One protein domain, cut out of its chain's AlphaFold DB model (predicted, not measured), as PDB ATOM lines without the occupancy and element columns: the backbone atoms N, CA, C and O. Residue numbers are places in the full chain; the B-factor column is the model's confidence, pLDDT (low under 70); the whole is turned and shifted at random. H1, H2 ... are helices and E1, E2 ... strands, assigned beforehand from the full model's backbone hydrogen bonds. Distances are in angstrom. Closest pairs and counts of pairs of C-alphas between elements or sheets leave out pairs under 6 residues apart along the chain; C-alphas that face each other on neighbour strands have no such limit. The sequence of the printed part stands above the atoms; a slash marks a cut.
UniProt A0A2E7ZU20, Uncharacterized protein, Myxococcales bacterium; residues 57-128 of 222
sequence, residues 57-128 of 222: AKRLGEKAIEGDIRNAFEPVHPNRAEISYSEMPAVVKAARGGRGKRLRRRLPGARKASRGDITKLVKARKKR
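AT A GLANCE: This is residues 57 to 128 of the 222 residues of an uncharacterized protein of Myxococcales bacterium (UniProt A0A2E7ZU20). Two longer helices, H1 and H3, pack slantwise on each other and run opposite ways, and a two-strand parallel ribbon, E1 and E2, joins on at one end: H1 leads straight into E1, and E2 straight into H3. The short helix H2 lies crosswise by the last residues of H1, and the loop of residues 96 to 110 runs from H2 past that end of H1 to E2. The printed part has 72 residues with three named helices and two named strands, in the order H1, E1, H2, E2, H3, and its class is mostly helix. It is compact, with a radius of gyration of the C-alphas of 11.5 A, and elongated, with spans of 37 by 23 by 19 A.

IN THESE COORDINATES: H1, residues 57 to 72, begins with C-alpha 57 at (45.526, -29.580, -22.682) and is 22.8 A long from first to last C-alpha. E1 is residues 73 to 76, with C-alpha 76 at (30.636, -43.894, -45.433). H2 is residues 88 to 95, E2 is residues 111 to 114, and H3, residues 115 to 126, is 16.5 A long and ends with C-alpha 126 at (43.556, -40.646, -28.424).

HOW THE PARTS SIT: H1 and H3 touch, and their closest C-alphas, those of Glu 62 and Lys 126, are 5.4 A apart. They run opposite ways at a steep tilt of 35.3 degrees, only just steep. With residues 68 to 72 alone H1 touches H2, about perpendicular at 88 degrees; the closest C-alphas, those of Ala 72 and Val 92, are 5.9 A apart. H2 and H3 are close but not clearly touching, the closest C-alphas being those of Met 88 and Leu 121 at 7.9 A. E1 and E2 are parallel neighbours with 46 degrees between their directions; N 74 and O 111, at 2.9 A, and N 76 and O 113, at 3.0 A, are within hydrogen-bond range. E1, H2 and E2 form a strand-helix-strand unit, two parallel neighbour strands with a helix between them along the chain, and its crossover is left-handed. The closest C-alphas of E1 and H3, those of Pro 75 and Arg 115, are 5.1 A apart. In H1, H2 and H3 every O i to N i+4 pair is within hydrogen-bond range.

THE WHOLE: The two C-alphas farthest apart, those of Ala 57 and Asn 79, are 37.0 A apart, while those of Ala 57 and Arg 128, the first and last printed residues, are 13.7 A apart. The printed part has no cut. The links H1 to E1 and E2 to H3 are tight; E1 to H2, with 11 residues, and H2 to E2, with 15, are long. The mean pLDDT of the printed part is 93.0, and residues 98 to 99 are under 70.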
ATOM      1  N   ALA A  57      44.502 -29.231 -21.698       90.31
ATOM      2  CA  ALA A  57      45.526 -29.580 -22.682       90.31
ATOM      3  C   ALA A  57      45.263 -30.969 -23.287       90.31
ATOM      4  O   ALA A  57      45.289 -31.129 -24.507       90.31
ATOM      5  N   LYS A  58      44.939 -31.968 -22.453       92.81
ATOM      6  CA  LYS A  58      44.574 -33.315 -22.921       92.81
ATOM      7  C   LYS A  58      43.398 -33.272 -23.905       92.81
ATOM      8  O   LYS A  58      43.533 -33.802 -25.008       92.81
ATOM      9  N   ARG A  59      42.288 -32.621 -23.534       93.31
ATOM     10  CA  ARG A  59      41.084 -32.493 -24.378       93.31
ATOM     11  C   ARG A  59      41.401 -31.822 -25.715       93.31
ATOM     12  O   ARG A  59      40.965 -32.302 -26.756       93.31
ATOM     13  N   LEU A  60      42.222 -30.770 -25.710       91.19
ATOM     14  CA  LEU A  60      42.685 -30.108 -26.934       91.19
ATOM     15  C   LEU A  60      43.488 -31.045 -27.844       91.19
ATOM     16  O   LEU A  60      43.285 -31.050 -29.057       91.19
ATOM     17  N   GLY A  61      44.364 -31.869 -27.269       91.31
ATOM     18  CA  GLY A  61      45.104 -32.891 -28.010       91.31
ATOM     19  C   GLY A  61      44.206 -33.945 -28.637       91.31
ATOM     20  O   GLY A  61      44.365 -34.287 -29.808       91.31
ATOM     21  N   GLU A  62      43.241 -34.439 -27.866       94.62
ATOM     22  CA  GLU A  62      42.261 -35.419 -28.327       94.62
ATOM     23  C   GLU A  62      41.375 -34.849 -29.444       94.62
ATOM     24  O   GLU A  62      41.177 -35.527 -30.452       94.62
ATOM     25  N   LYS A  63      40.919 -33.594 -29.313       94.44
ATOM     26  CA  LYS A  63      40.153 -32.877 -30.347       94.44
ATOM     27  C   LYS A  63      40.977 -32.647 -31.613       94.44
ATOM     28  O   LYS A  63      40.457 -32.776 -32.714       94.44
ATOM     29  N   ALA A  64      42.269 -32.336 -31.479       92.44
ATOM     30  CA  ALA A  64      43.152 -32.162 -32.628       92.44
ATOM     31  C   ALA A  64      43.341 -33.464 -33.417       92.44
ATOM     32  O   ALA A  64      43.241 -33.440 -34.639       92.44
ATOM     33  N   ILE A  65      43.558 -34.589 -32.725       93.62
ATOM     34  CA  ILE A  65      43.656 -35.922 -33.342       93.62
ATOM     35  C   ILE A  65      42.363 -36.285 -34.066       93.62
ATOM     36  O   ILE A  65      42.400 -36.785 -35.184       93.62
ATOM     37  N   GLU A  66      41.228 -36.052 -33.414       96.56
ATOM     38  CA  GLU A  66      39.922 -36.334 -33.994       96.56
ATOM     39  C   GLU A  66      39.654 -35.497 -35.242       96.56
ATOM     40  O   GLU A  66      39.264 -36.055 -36.262       96.56
ATOM     41  N   GLY A  67      39.929 -34.191 -35.184       95.06
ATOM     42  CA  GLY A  67      39.826 -33.308 -36.340       95.06
ATOM     43  C   GLY A  67      40.735 -33.755 -37.484       95.06
ATOM     44  O   GLY A  67      40.268 -33.856 -38.609       95.06
ATOM     45  N   ASP A  68      41.996 -34.099 -37.196       94.12
ATOM     46  CA  ASP A  68      42.924 -34.562 -38.231       94.12
ATOM     47  C   ASP A  68      42.403 -35.841 -38.917       94.12
ATOM     48  O   ASP A  68      42.369 -35.918 -40.139       94.12
ATOM     49  N   ILE A  69      41.931 -36.830 -38.152       96.00
ATOM     50  CA  ILE A  69      41.422 -38.089 -38.719       96.00
ATOM     51  C   ILE A  69      40.125 -37.859 -39.509       96.00
ATOM     52  O   ILE A  69      40.008 -38.343 -40.628       96.00
ATOM     53  N   ARG A  70      39.165 -37.096 -38.972       95.81
ATOM     54  CA  ARG A  70      37.891 -36.807 -39.660       95.81
ATOM     55  C   ARG A  70      38.057 -35.936 -40.907       95.81
ATOM     56  O   ARG A  70      37.195 -35.951 -41.778       95.81
ATOM     57  N   ASN A  71      39.141 -35.171 -40.982       95.94
ATOM     58  CA  ASN A  71      39.493 -34.386 -42.161       95.94
ATOM     59  C   ASN A  71      40.247 -35.210 -43.216       95.94
ATOM     60  O   ASN A  71      40.238 -34.839 -44.387       95.94
ATOM     61  N   ALA A  72      40.887 -36.313 -42.822       95.69
ATOM     62  CA  ALA A  72      41.574 -37.211 -43.747       95.69
ATOM     63  C   ALA A  72      40.621 -38.164 -44.488       95.69
ATOM     64  O   ALA A  72      40.992 -38.671 -45.543       95.69
ATOM     65  N   PHE A  73      39.421 -38.409 -43.947       97.38
ATOM     66  CA  PHE A  73      38.492 -39.414 -44.466       97.38
ATOM     67  C   PHE A  73      37.084 -38.874 -44.692       97.38
ATOM     68  O   PHE A  73      36.574 -38.060 -43.918       97.38
ATOM     69  N   GLU A  74      36.433 -39.409 -45.717       96.75
ATOM     70  CA  GLU A  74      34.997 -39.288 -45.913       96.75
ATOM     71  C   GLU A  74      34.276 -40.459 -45.213       96.75
ATOM     72  O   GLU A  74      34.565 -41.622 -45.503       96.75
ATOM     73  N   PRO A  75      33.363 -40.192 -44.260       97.12
ATOM     74  CA  PRO A  75      32.672 -41.242 -43.522       97.12
ATOM     75  C   PRO A  75      31.533 -41.857 -44.340       97.12
ATOM     76  O   PRO A  75      30.515 -41.206 -44.572       97.12
ATOM     77  N   VAL A  76      31.643 -43.144 -44.662       98.12
ATOM     78  CA  VAL A  76      30.636 -43.894 -45.433       98.12
ATOM     79  C   VAL A  76      30.144 -45.144 -44.695       98.12
ATOM     80  O   VAL A  76      30.656 -45.497 -43.626       98.12
ATOM     81  N   HIS A  77      29.113 -45.797 -45.239       97.88
ATOM     82  CA  HIS A  77      28.675 -47.122 -44.789       97.88
ATOM     83  C   HIS A  77      29.760 -48.177 -45.108       97.88
ATOM     84  O   HIS A  77      30.452 -48.010 -46.114       97.88
ATOM     85  N   PRO A  78      29.944 -49.243 -44.296       96.69
ATOM     86  CA  PRO A  78      31.014 -50.226 -44.496       96.69
ATOM     87  C   PRO A  78      31.125 -50.810 -45.912       96.69
ATOM     88  O   PRO A  78      32.231 -50.934 -46.420       96.69
ATOM     89  N   ASN A  79      30.004 -51.081 -46.582       96.88
ATOM     90  CA  ASN A  79      29.975 -51.602 -47.959       96.88
ATOM     91  C   ASN A  79      30.440 -50.603 -49.040       96.88
ATOM     92  O   ASN A  79      30.624 -50.996 -50.183       96.88
ATOM     93  N   ARG A  80      30.603 -49.319 -48.702       96.88
ATOM     94  CA  ARG A  80      31.104 -48.264 -49.601       96.88
ATOM     95  C   ARG A  80      32.523 -47.816 -49.244       96.88
ATOM     96  O   ARG A  80      33.008 -46.841 -49.814       96.88
ATOM     97  N   ALA A  81      33.152 -48.440 -48.246       96.44
ATOM     98  CA  ALA A  81      34.500 -48.086 -47.828       96.44
ATOM     99  C   ALA A  81      35.518 -48.521 -48.892       96.44
ATOM    100  O   ALA A  81      35.511 -49.665 -49.331       96.44
ATOM    101  N   GLU A  82      36.399 -47.602 -49.279       97.06
ATOM    102  CA  GLU A  82      37.453 -47.838 -50.277       97.06
ATOM    103  C   GLU A  82      38.768 -48.284 -49.630       97.06
ATOM    104  O   GLU A  82      39.659 -48.777 -50.311       97.06
ATOM    105  N   ILE A  83      38.914 -48.067 -48.320       97.00
ATOM    106  CA  ILE A  83      40.123 -48.397 -47.567       97.00
ATOM    107  C   ILE A  83      39.781 -49.154 -46.291       97.00
ATOM    108  O   ILE A  83      38.782 -48.876 -45.616       97.00
ATOM    109  N   SER A  84      40.666 -50.070 -45.925       97.19
ATOM    110  CA  SER A  84      40.570 -50.847 -44.696       97.19
ATOM    111  C   SER A  84      41.189 -50.114 -43.499       97.19
ATOM    112  O   SER A  84      42.017 -49.205 -43.631       97.19
ATOM    113  N   TYR A  85      40.837 -50.541 -42.282       96.94
ATOM    114  CA  TYR A  85      41.376 -49.971 -41.041       96.94
ATOM    115  C   TYR A  85      42.915 -49.982 -40.957       96.94
ATOM    116  O   TYR A  85      43.503 -49.070 -40.364       96.94
ATOM    117  N   SER A  86      43.581 -51.005 -41.503       96.88
ATOM    118  CA  SER A  86      45.046 -51.152 -41.457       96.88
ATOM    119  C   SER A  86      45.773 -50.110 -42.311       96.88
ATOM    120  O   SER A  86      46.879 -49.704 -41.950       96.88
ATOM    121  N   GLU A  87      45.140 -49.616 -43.375       96.94
ATOM    122  CA  GLU A  87      45.700 -48.627 -44.307       96.94
ATOM    123  C   GLU A  87      45.513 -47.185 -43.815       96.94
ATOM    124  O   GLU A  87      46.355 -46.310 -44.045       96.94
ATOM    125  N   MET A  88      44.442 -46.922 -43.060       96.94
ATOM    126  CA  MET A  88      44.106 -45.576 -42.580       96.94
ATOM    127  C   MET A  88      45.261 -44.845 -41.855       96.94
ATOM    128  O   MET A  88      45.445 -43.644 -42.080       96.94
ATOM    129  N   PRO A  89      46.084 -45.477 -40.986       95.00
ATOM    130  CA  PRO A  89      47.231 -44.814 -40.369       95.00
ATOM    131  C   PRO A  89      48.228 -44.217 -41.369       95.00
ATOM    132  O   PRO A  89      48.794 -43.162 -41.063       95.00
ATOM    133  N   ALA A  90      48.447 -44.877 -42.511       93.38
ATOM    134  CA  ALA A  90      49.340 -44.408 -43.565       93.38
ATOM    135  C   ALA A  90      48.721 -43.215 -44.303       93.38
ATOM    136  O   ALA A  90      49.391 -42.196 -44.456       93.38
ATOM    137  N   VAL A  91      47.421 -43.274 -44.617       94.19
ATOM    138  CA  VAL A  91      46.687 -42.158 -45.241       94.19
ATOM    139  C   VAL A  91      46.726 -40.906 -44.362       94.19
ATOM    140  O   VAL A  91      47.076 -39.832 -44.839       94.19
ATOM    141  N   VAL A  92      46.474 -41.029 -43.051       92.94
ATOM    142  CA  VAL A  92      46.584 -39.886 -42.121       92.94
ATOM    143  C   VAL A  92      48.011 -39.334 -42.080       92.94
ATOM    144  O   VAL A  92      48.201 -38.122 -41.973       92.94
ATOM    145  N   LYS A  93      49.031 -40.201 -42.127       90.31
ATOM    146  CA  LYS A  93      50.436 -39.769 -42.139       90.31
ATOM    147  C   LYS A  93      50.754 -38.997 -43.424       90.31
ATOM    148  O   LYS A  93      51.306 -37.905 -43.323       90.31
ATOM    149  N   ALA A  94      50.360 -39.525 -44.581       90.31
ATOM    150  CA  ALA A  94      50.545 -38.895 -45.886       90.31
ATOM    151  C   ALA A  94      49.815 -37.546 -45.969       90.31
ATOM    152  O   ALA A  94      50.424 -36.536 -46.311       90.31
ATOM    153  N   ALA A  95      48.558 -37.501 -45.523       90.50
ATOM    154  CA  ALA A  95      47.733 -36.297 -45.476       90.50
ATOM    155  C   ALA A  95      48.389 -35.148 -44.686       90.50
ATOM    156  O   ALA A  95      48.318 -33.985 -45.074       90.50
ATOM    157  N   ARG A  96      49.066 -35.455 -43.573       86.19
ATOM    158  CA  ARG A  96      49.770 -34.447 -42.757       86.19
ATOM    159  C   ARG A  96      51.086 -33.960 -43.380       86.19
ATOM    160  O   ARG A  96      51.647 -32.966 -42.898       86.19
ATOM    161  N   GLY A  97      51.568 -34.644 -44.418       83.00
ATOM    162  CA  GLY A  97      52.836 -34.400 -45.101       83.00
ATOM    163  C   GLY A  97      54.069 -34.649 -44.226       83.00
ATOM    164  O   GLY A  97      53.975 -34.930 -43.028       83.00
ATOM    165  N   GLY A  98      55.259 -34.471 -44.809       68.94
ATOM    166  CA  GLY A  98      56.539 -34.720 -44.126       68.94
ATOM    167  C   GLY A  98      56.780 -33.857 -42.879       68.94
ATOM    168  O   GLY A  98      57.486 -34.264 -41.963       68.94
ATOM    169  N   ARG A  99      56.135 -32.683 -42.784       67.06
ATOM    170  CA  ARG A  99      56.241 -31.786 -41.615       67.06
ATOM    171  C   ARG A  99      55.192 -32.059 -40.531       67.06
ATOM    172  O   ARG A  99      55.119 -31.300 -39.567       67.06
ATOM    173  N   GLY A 100      54.349 -33.087 -40.671       73.25
ATOM    174  CA  GLY A 100      53.363 -33.458 -39.651       73.25
ATOM    175  C   GLY A 100      52.376 -32.332 -39.314       73.25
ATOM    176  O   GLY A 100      51.992 -32.171 -38.148       73.25
ATOM    177  N   LYS A 101      51.982 -31.523 -40.306       81.06
ATOM    178  CA  LYS A 101      51.058 -30.395 -40.110       81.06
ATOM    179  C   LYS A 101      49.676 -30.903 -39.673       81.06
ATOM    180  O   LYS A 101      49.370 -32.089 -39.776       81.06
ATOM    181  N   ARG A 102      48.861 -30.012 -39.102       86.44
ATOM    182  CA  ARG A 102      47.460 -30.319 -38.769       86.44
ATOM    183  C   ARG A 102      46.593 -30.212 -40.014       86.44
ATOM    184  O   ARG A 102      46.787 -29.280 -40.795       86.44
ATOM    185  N   LEU A 103      45.592 -31.077 -40.123       88.38
ATOM    186  CA  LEU A 103      44.572 -30.983 -41.160       88.38
ATOM    187  C   LEU A 103      43.470 -30.066 -40.638       88.38
ATOM    188  O   LEU A 103      42.692 -30.435 -39.759       88.38
ATOM    189  N   ARG A 104      43.461 -28.816 -41.110       86.12
ATOM    190  CA  ARG A 104      42.499 -27.796 -40.656       86.12
ATOM    191  C   ARG A 104      41.131 -27.933 -41.316       86.12
ATOM    192  O   ARG A 104      40.141 -27.527 -40.722       86.12
ATOM    193  N   ARG A 105      41.102 -28.484 -42.525       90.25
ATOM    194  CA  ARG A 105      39.912 -28.720 -43.341       90.25
ATOM    195  C   ARG A 105      39.990 -30.128 -43.911       90.25
ATOM    196  O   ARG A 105      41.083 -30.702 -43.953       90.25
ATOM    197  N   ARG A 106      38.841 -30.663 -44.320       91.12
ATOM    198  CA  ARG A 106      38.784 -31.928 -45.051       91.12
ATOM    199  C   ARG A 106      39.600 -31.815 -46.337       91.12
ATOM    200  O   ARG A 106      39.585 -30.767 -46.980       91.12
ATOM    201  N   LEU A 107      40.334 -32.871 -46.667       87.75
ATOM    202  CA  LEU A 107      41.078 -32.928 -47.919       87.75
ATOM    203  C   LEU A 107      40.117 -33.061 -49.111       87.75
ATOM    204  O   LEU A 107      39.183 -33.862 -49.033       87.75
ATOM    205  N   PRO A 108      40.348 -32.329 -50.216       85.75
ATOM    206  CA  PRO A 108      39.740 -32.663 -51.500       85.75
ATOM    207  C   PRO A 108      40.085 -34.116 -51.856       85.75
ATOM    208  O   PRO A 108      41.243 -34.515 -51.724       85.75
ATOM    209  N   GLY A 109      39.089 -34.922 -52.229       85.94
ATOM    210  CA  GLY A 109      39.292 -36.352 -52.493       85.94
ATOM    211  C   GLY A 109      39.652 -37.180 -51.250       85.94
ATOM    212  O   GLY A 109      40.404 -38.150 -51.349       85.94
ATOM    213  N   ALA A 110      39.168 -36.793 -50.062       91.69
ATOM    214  CA  ALA A 110      39.325 -37.599 -48.852       91.69
ATOM    215  C   ALA A 110      38.839 -39.039 -49.096       91.69
ATOM    216  O   ALA A 110      37.709 -39.252 -49.522       91.69
ATOM    217  N   ARG A 111      39.690 -40.027 -48.796       94.81
ATOM    218  CA  ARG A 111      39.380 -41.446 -49.025       94.81
ATOM    219  C   ARG A 111      38.144 -41.866 -48.226       94.81
ATOM    220  O   ARG A 111      38.012 -41.489 -47.053       94.81
ATOM    221  N   LYS A 112      37.274 -42.675 -48.831       97.50
ATOM    222  CA  LYS A 112      36.064 -43.177 -48.170       97.50
ATOM    223  C   LYS A 112      36.415 -44.283 -47.184       97.50
ATOM    224  O   LYS A 112      36.946 -45.320 -47.570       97.50
ATOM    225  N   ALA A 113      36.095 -44.081 -45.911       97.75
ATOM    226  CA  ALA A 113      36.315 -45.065 -44.857       97.75
ATOM    227  C   ALA A 113      35.042 -45.285 -44.038       97.75
ATOM    228  O   ALA A 113      34.242 -44.366 -43.833       97.75
ATOM    229  N   SER A 114      34.876 -46.500 -43.518       98.25
ATOM    230  CA  SER A 114      33.764 -46.832 -42.628       98.25
ATOM    231  C   SER A 114      33.734 -45.912 -41.400       98.25
ATOM    232  O   SER A 114      34.756 -45.670 -40.748       98.25
ATOM    233  N   ARG A 115      32.537 -45.444 -41.021       97.75
ATOM    234  CA  ARG A 115      32.314 -44.680 -39.773       97.75
ATOM    235  C   ARG A 115      32.852 -45.404 -38.533       97.75
ATOM    236  O   ARG A 115      33.410 -44.763 -37.632       97.75
ATOM    237  N   GLY A 116      32.708 -46.730 -38.497       98.00
ATOM    238  CA  GLY A 116      33.211 -47.575 -37.414       98.00
ATOM    239  C   GLY A 116      34.736 -47.533 -37.316       98.00
ATOM    240  O   GLY A 116      35.285 -47.291 -36.238       98.00
ATOM    241  N   ASP A 117      35.425 -47.653 -38.451       98.19
ATOM    242  CA  ASP A 117      36.888 -47.658 -38.507       98.19
ATOM    243  C   ASP A 117      37.502 -46.288 -38.219       98.19
ATOM    244  O   ASP A 117      38.488 -46.195 -37.480       98.19
ATOM    245  N   ILE A 118      36.868 -45.206 -38.684       98.00
ATOM    246  CA  ILE A 118      37.232 -43.835 -38.297       98.00
ATOM    247  C   ILE A 118      37.175 -43.696 -36.771       98.00
ATOM    248  O   ILE A 118      38.141 -43.252 -36.143       98.00
ATOM    249  N   THR A 119      36.076 -44.126 -36.151       98.06
ATOM    250  CA  THR A 119      35.885 -44.050 -34.694       98.06
ATOM    251  C   THR A 119      36.913 -44.899 -33.945       98.06
ATOM    252  O   THR A 119      37.528 -44.441 -32.972       98.06
ATOM    253  N   LYS A 120      37.167 -46.119 -34.430       97.94
ATOM    254  CA  LYS A 120      38.186 -47.035 -33.903       97.94
ATOM    255  C   LYS A 120      39.577 -46.403 -33.955       97.94
ATOM    256  O   LYS A 120      40.294 -46.418 -32.947       97.94
ATOM    257  N   LEU A 121      39.936 -45.763 -35.069       97.56
ATOM    258  CA  LEU A 121      41.233 -45.112 -35.250       97.56
ATOM    259  C   LEU A 121      41.376 -43.889 -34.340       97.56
ATOM    260  O   LEU A 121      42.421 -43.718 -33.701       97.56
ATOM    261  N   VAL A 122      40.324 -43.071 -34.220       97.44
ATOM    262  CA  VAL A 122      40.275 -41.939 -33.283       97.44
ATOM    263  C   VAL A 122      40.523 -42.430 -31.857       97.44
ATOM    264  O   VAL A 122      41.424 -41.919 -31.185       97.44
ATOM    265  N   LYS A 123      39.807 -43.465 -31.401       97.31
ATOM    266  CA  LYS A 123      39.982 -44.049 -30.060       97.31
ATOM    267  C   LYS A 123      41.409 -44.572 -29.861       97.31
ATOM    268  O   LYS A 123      42.036 -44.286 -28.836       97.31
ATOM    269  N   ALA A 124      41.962 -45.282 -30.844       95.19
ATOM    270  CA  ALA A 124      43.326 -45.810 -30.796       95.19
ATOM    271  C   ALA A 124      44.393 -44.701 -30.719       95.19
ATOM    272  O   ALA A 124      45.363 -44.817 -29.961       95.19
ATOM    273  N   ARG A 125      44.222 -43.601 -31.463       93.94
ATOM    274  CA  ARG A 125      45.154 -42.463 -31.462       93.94
ATOM    275  C   ARG A 125      45.008 -41.593 -30.211       93.94
ATOM    276  O   ARG A 125      46.035 -41.225 -29.642       93.94
ATOM    277  N   LYS A 126      43.791 -41.352 -29.703       94.44
ATOM    278  CA  LYS A 126      43.556 -40.646 -28.424       94.44
ATOM    279  C   LYS A 126      44.267 -41.334 -27.249       94.44
ATOM    280  O   LYS A 126      44.892 -40.661 -26.436       94.44
ATOM    281  N   LYS A 127      44.331 -42.675 -27.220       92.62
ATOM    282  CA  LYS A 127      45.114 -43.444 -26.218       92.62
ATOM    283  C   LYS A 127      46.626 -43.148 -26.226       92.62
ATOM    284  O   LYS A 127      47.331 -43.538 -25.292       92.62
ATOM    285  N   ARG A 128      47.161 -42.515 -27.277       91.94
ATOM    286  CA  ARG A 128      48.574 -42.104 -27.353       91.94
ATOM    287  C   ARG A 128      48.820 -40.740 -26.709       91.94
ATOM    288  O   ARG A 128      49.973 -40.463 -26.378       91.94
TER     289      ARG A 128